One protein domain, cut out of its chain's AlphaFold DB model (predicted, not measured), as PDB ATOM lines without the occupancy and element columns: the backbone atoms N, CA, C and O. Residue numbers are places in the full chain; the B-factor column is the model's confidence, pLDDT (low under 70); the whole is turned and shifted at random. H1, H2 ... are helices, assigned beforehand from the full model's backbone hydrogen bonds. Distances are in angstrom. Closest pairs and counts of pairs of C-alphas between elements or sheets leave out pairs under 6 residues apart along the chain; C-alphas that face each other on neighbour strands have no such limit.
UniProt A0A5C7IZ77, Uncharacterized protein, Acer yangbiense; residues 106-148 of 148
ATOM      1  N   ASP A 106     -12.638 -29.624   5.249       67.94
ATOM      2  CA  ASP A 106     -11.206 -29.316   5.156       67.94
ATOM      3  C   ASP A 106     -10.896 -28.339   4.010       67.94
ATOM      4  O   ASP A 106     -10.120 -27.397   4.176       67.94
ATOM      5  N   ARG A 107     -11.572 -28.491   2.861       66.94
ATOM      6  CA  ARG A 107     -11.443 -27.572   1.720       66.94
ATOM      7  C   ARG A 107     -11.893 -26.157   2.083       66.94
ATOM      8  O   ARG A 107     -11.304 -25.177   1.620       66.94
ATOM      9  N   ARG A 108     -12.958 -26.027   2.881       68.62
ATOM     10  CA  ARG A 108     -13.468 -24.720   3.331       68.62
ATOM     11  C   ARG A 108     -12.466 -24.044   4.254       68.62
ATOM     12  O   ARG A 108     -12.153 -22.878   4.039       68.62
ATOM     13  N   GLU A 109     -11.939 -24.787   5.222       72.38
ATOM     14  CA  GLU A 109     -10.945 -24.278   6.162       72.38
ATOM     15  C   GLU A 109      -9.654 -23.841   5.453       72.38
ATOM     16  O   GLU A 109      -9.146 -22.751   5.713       72.38
ATOM     17  N   LEU A 110      -9.156 -24.639   4.505       67.25
ATOM     18  CA  LEU A 110      -7.953 -24.313   3.737       67.25
ATOM     19  C   LEU A 110      -8.140 -23.060   2.874       67.25
ATOM     20  O   LEU A 110      -7.287 -22.169   2.871       67.25
ATOM     21  N   ASN A 111      -9.279 -22.948   2.186       71.38
ATOM     22  CA  ASN A 111      -9.600 -21.748   1.415       71.38
ATOM     23  C   ASN A 111      -9.747 -20.509   2.306       71.38
ATOM     24  O   ASN A 111      -9.336 -19.422   1.904       71.38
ATOM     25  N   GLU A 112     -10.313 -20.654   3.502       75.50
ATOM     26  CA  GLU A 112     -10.474 -19.545   4.442       75.50
ATOM     27  C   GLU A 112      -9.122 -19.062   4.978       75.50
ATOM     28  O   GLU A 112      -8.812 -17.873   4.898       75.50
ATOM     29  N   ARG A 113      -8.256 -19.986   5.406       71.81
ATOM     30  CA  ARG A 113      -6.877 -19.663   5.805       71.81
ATOM     31  C   ARG A 113      -6.096 -19.007   4.664       71.81
ATOM     32  O   ARG A 113      -5.360 -18.054   4.909       71.81
ATOM     33  N   SER A 114      -6.291 -19.467   3.424       69.50
ATOM     34  CA  SER A 114      -5.644 -18.890   2.236       69.50
ATOM     35  C   SER A 114      -6.095 -17.458   1.971       69.50
ATOM     36  O   SER A 114      -5.259 -16.576   1.779       69.50
ATOM     37  N   LYS A 115      -7.400 -17.180   2.072       72.56
ATOM     38  CA  LYS A 115      -7.930 -15.813   1.969       72.56
ATOM     39  C   LYS A 115      -7.383 -14.907   3.062       72.56
ATOM     40  O   LYS A 115      -6.921 -13.815   2.750       72.56
ATOM     41  N   GLN A 116      -7.414 -15.342   4.320       73.06
ATOM     42  CA  GLN A 116      -6.906 -14.549   5.447       73.06
ATOM     43  C   GLN A 116      -5.433 -14.207   5.257       73.06
ATOM     44  O   GLN A 116      -5.026 -13.054   5.385       73.06
ATOM     45  N   PHE A 117      -4.645 -15.202   4.869       71.31
ATOM     46  CA  PHE A 117      -3.239 -15.023   4.588       71.31
ATOM     47  C   PHE A 117      -2.998 -14.070   3.399       71.31
ATOM     48  O   PHE A 117      -2.196 -13.143   3.503       71.31
ATOM     49  N   GLN A 118      -3.753 -14.213   2.304       70.12
ATOM     50  CA  GLN A 118      -3.703 -13.289   1.168       70.12
ATOM     51  C   GLN A 118      -4.024 -11.847   1.588       70.12
ATOM     52  O   GLN A 118      -3.393 -10.914   1.092       70.12
ATOM     53  N   GLN A 119      -4.987 -11.649   2.491       73.88
ATOM     54  CA  GLN A 119      -5.319 -10.321   3.009       73.88
ATOM     55  C   GLN A 119      -4.188  -9.740   3.859       73.88
ATOM     56  O   GLN A 119      -3.844  -8.573   3.682       73.88
ATOM     57  N   ILE A 120      -3.559 -10.551   4.715       75.38
ATOM     58  CA  ILE A 120      -2.382 -10.137   5.494       75.38
ATOM     59  C   ILE A 120      -1.262  -9.677   4.557       75.38
ATOM     60  O   ILE A 120      -0.710  -8.595   4.752       75.38
ATOM     61  N   LEU A 121      -0.964 -10.454   3.512       64.56
ATOM     62  CA  LEU A 121       0.070 -10.093   2.544       64.56
ATOM     63  C   LEU A 121      -0.238  -8.795   1.803       64.56
ATOM     64  O   LEU A 121       0.626  -7.931   1.688       64.56
ATOM     65  N   LYS A 122      -1.474  -8.654   1.317       73.94
ATOM     66  CA  LYS A 122      -1.918  -7.436   0.634       73.94
ATOM     67  C   LYS A 122      -1.828  -6.219   1.547       73.94
ATOM     68  O   LYS A 122      -1.400  -5.172   1.087       73.94
ATOM     69  N   GLY A 123      -2.192  -6.356   2.821       75.31
ATOM     70  CA  GLY A 123      -2.080  -5.278   3.804       75.31
ATOM     71  C   GLY A 123      -0.631  -4.907   4.126       75.31
ATOM     72  O   GLY A 123      -0.312  -3.727   4.229       75.31
ATOM     73  N   ALA A 124       0.261  -5.895   4.236       71.69
ATOM     74  CA  ALA A 124       1.681  -5.653   4.487       71.69
ATOM     75  C   ALA A 124       2.376  -4.948   3.308       71.69
ATOM     76  O   ALA A 124       3.208  -4.072   3.537       71.69
ATOM     77  N   ALA A 125       2.009  -5.310   2.073       71.50
ATOM     78  CA  ALA A 125       2.578  -4.775   0.832       71.50
ATOM     79  C   ALA A 125       1.838  -3.547   0.261       71.50
ATOM     80  O   ALA A 125       2.273  -2.987  -0.744       71.50
ATOM     81  N   ALA A 126       0.709  -3.139   0.849       75.81
ATOM     82  CA  ALA A 126       0.004  -1.925   0.448       75.81
ATOM     83  C   ALA A 126       0.834  -0.673   0.774       75.81
ATOM     84  O   ALA A 126       1.680  -0.691   1.664       75.81
ATOM     85  N   LYS A 127       0.542   0.432   0.081       73.56
ATOM     86  CA  LYS A 127       1.154   1.735   0.365       73.56
ATOM     87  C   LYS A 127       0.834   2.172   1.801       73.56
ATOM     88  O   LYS A 127      -0.338   2.207   2.178       73.56
ATOM     89  N   GLY A 128       1.858   2.498   2.585       74.81
ATOM     90  CA  GLY A 128       1.775   2.749   4.028       74.81
ATOM     91  C   GLY A 128       1.629   1.479   4.879       74.81
ATOM     92  O   GLY A 128       1.275   1.561   6.055       74.81
ATOM     93  N   GLY A 129       1.848   0.302   4.288       80.50
ATOM     94  CA  GLY A 129       1.771  -0.997   4.948       80.50
ATOM     95  C   GLY A 129       2.960  -1.277   5.867       80.50
ATOM     96  O   GLY A 129       3.967  -0.568   5.881       80.50
ATOM     97  N   SER A 130       2.862  -2.359   6.640       79.69
ATOM     98  CA  SER A 130       3.883  -2.715   7.634       79.69
ATOM     99  C   SER A 130       5.247  -3.055   7.022       79.69
ATOM    100  O   SER A 130       6.260  -2.905   7.707       79.69
ATOM    101  N   SER A 131       5.310  -3.484   5.757       78.00
ATOM    102  CA  SER A 131       6.583  -3.721   5.067       78.00
ATOM    103  C   SER A 131       7.275  -2.417   4.675       78.00
ATOM    104  O   SER A 131       8.474  -2.300   4.907       78.00
ATOM    105  N   GLU A 132       6.532  -1.427   4.167       77.12
ATOM    106  CA  GLU A 132       7.052  -0.078   3.884       77.12
ATOM    107  C   GLU A 132       7.518   0.591   5.183       77.12
ATOM    108  O   GLU A 132       8.675   0.979   5.287       77.12
ATOM    109  N   ALA A 133       6.693   0.561   6.235       81.06
ATOM    110  CA  ALA A 133       7.047   1.122   7.540       81.06
ATOM    111  C   ALA A 133       8.300   0.473   8.164       81.06
ATOM    112  O   ALA A 133       9.122   1.157   8.773       81.06
ATOM    113  N   ASN A 134       8.464  -0.848   8.018       81.12
ATOM    114  CA  ASN A 134       9.655  -1.541   8.515       81.12
ATOM    115  C   ASN A 134      10.906  -1.216   7.685       81.12
ATOM    116  O   ASN A 134      11.992  -1.119   8.255       81.12
ATOM    117  N   LEU A 135      10.773  -1.056   6.363       83.19
ATOM    118  CA  LEU A 135      11.878  -0.633   5.500       83.19
ATOM    119  C   LEU A 135      12.278   0.815   5.785       83.19
ATOM    120  O   LEU A 135      13.466   1.085   5.928       83.19
ATOM    121  N   ASP A 136      11.313   1.714   5.962       83.44
ATOM    122  CA  ASP A 136      11.562   3.110   6.328       83.44
ATOM    123  C   ASP A 136      12.273   3.218   7.678       83.44
ATOM    124  O   ASP A 136      13.245   3.962   7.818       83.44
ATOM    125  N   ALA A 137      11.833   2.437   8.672       84.06
ATOM    126  CA  ALA A 137      12.486   2.377   9.974       84.06
ATOM    127  C   ALA A 137      13.936   1.880   9.862       84.06
ATOM    128  O   ALA A 137      14.830   2.478  10.455       84.06
ATOM    129  N   PHE A 138      14.179   0.833   9.066       83.94
ATOM    130  CA  PHE A 138      15.526   0.317   8.818       83.94
ATOM    131  C   PHE A 138      16.419   1.337   8.092       83.94
ATOM    132  O   PHE A 138      17.545   1.575   8.520       83.94
ATOM    133  N   ILE A 139      15.915   1.980   7.031       86.12
ATOM    134  CA  ILE A 139      16.642   3.014   6.272       86.12
ATOM    135  C   ILE A 139      16.993   4.199   7.180       86.12
ATOM    136  O   ILE A 139      18.103   4.733   7.127       86.12
ATOM    137  N   LYS A 140      16.066   4.603   8.049       86.62
ATOM    138  CA  LYS A 140      16.300   5.668   9.026       86.62
ATOM    139  C   LYS A 140      17.411   5.305  10.017       86.62
ATOM    140  O   LYS A 140      18.259   6.145  10.300       86.62
ATOM    141  N   ASP A 141      17.433   4.068  10.497       86.62
ATOM    142  CA  ASP A 141      18.436   3.589  11.454       86.62
ATOM    143  C   ASP A 141      19.854   3.602  10.845       86.62
ATOM    144  O   ASP A 141      20.793   4.157  11.417       86.62
ATOM    145  N   ILE A 142      20.006   3.107   9.610       84.75
ATOM    146  CA  ILE A 142      21.313   3.080   8.925       84.75
ATOM    147  C   ILE A 142      21.801   4.465   8.462       84.75
ATOM    148  O   ILE A 142      23.011   4.684   8.352       84.75
ATOM    149  N   THR A 143      20.887   5.404   8.189       84.81
ATOM    150  CA  THR A 143      21.237   6.782   7.793       84.81
ATOM    151  C   THR A 143      21.604   7.652   8.991       84.81
ATOM    152  O   THR A 143      22.479   8.506   8.870       84.81
ATOM    153  N   GLN A 144      21.015   7.404  10.164       74.75
ATOM    154  CA  GLN A 144      21.397   8.084  11.405       74.75
ATOM    155  C   GLN A 144      22.755   7.607  11.946       74.75
ATOM    156  O   GLN A 144      23.492   8.416  12.504       74.75
ATOM    157  N   CYS A 145      23.146   6.352  11.696       58.56
ATOM    158  CA  CYS A 145      24.472   5.834  12.058       58.56
ATOM    159  C   CYS A 145      25.650   6.434  11.258       58.56
ATOM    160  O   CYS A 145      26.785   6.315  11.705       58.56
ATOM    161  N   HIS A 146      25.419   7.079  10.107       55.06
ATOM    162  CA  HIS A 146      26.480   7.702   9.288       55.06
ATOM    163  C   HIS A 146      26.674   9.209   9.541       55.06
ATOM    164  O   HIS A 146      27.528   9.828   8.910       55.06
ATOM    165  N   ALA A 147      25.886   9.819  10.433       53.69
ATOM    166  CA  ALA A 147      25.973  11.245  10.758       53.69
ATOM    167  C   ALA A 147      26.877  11.552  11.975       53.69
ATOM    168  O   ALA A 147      26.782  12.647  12.532       53.69
ATOM    169  N   HIS A 148      27.729  10.603  12.385       45.38
ATOM    170  CA  HIS A 148      28.643  10.716  13.526       45.38
ATOM    171  C   HIS A 148      30.093  10.419  13.148       45.38
ATOM    172  O   HIS A 148      30.316   9.460  12.378       45.38
TER     173      HIS A 148
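Overview. This is residues 106 to 148 of the 148 residues of an uncharacterized protein of Acer yangbiense (UniProt A0A5C7IZ77). Two helices follow each other nearly end to end and make a shallow open V, with a small loop of residues 126 to 129 at the corner and no core between the arms. The longer arm is H1, the shorter is H2, and a brief tail of residues 145 to 148 carries the rod on past H2. The printed part has 43 residues with two named helices, H1 then H2 along the chain, and no named strand; its class is all helix. It is extended, with a radius of gyration of the C-alphas of 16.7 A, and the C-alphas span 57 by 17 by 6 A.

Arrangement. H1, residues 106 to 125, is the longest helix, and its residues 106 to 119 stand free. H2, residues 130 to 144, touches H1 only at the corner by their link: H2 touches H1 with residues 130 to 132 alone, and H1 touches H2 with residues 123 to 125 alone. The closest C-alphas of the two are those of Ala 124 and Ser 130, 4.8 A apart. Their lines stand at a tilt of 35.4 degrees, only just steep, and they run the same way. Their centres are 26.7 A apart. In H1 and H2 every O i to N i+4 pair is within hydrogen-bond range.

Along the chain. H1 has 20 residues and measures 28.5 A from C-alpha 106 at (-11.206, -29.316, 5.156) to C-alpha 125 at (2.578, -4.775, 0.832). H2 has 15 residues and measures 20.9 A, ending at C-alpha 144 at (21.397, 8.084, 11.405).

Size, cuts and confidence. The two C-alphas farthest apart are those of Asp 106 and His 148, 57.1 A. The printed part has no cut, and its one link between helices, H1 to H2, is tight, with 4 residues. Residues 135 to 148, of which 135 to 144 belong to H2, also stand free. His 148 is the chain's last residue. The mean pLDDT of the printed part is 73.9, and it is under 70 at residues 106 to 108, 110, 114, 121 and 145 to 148.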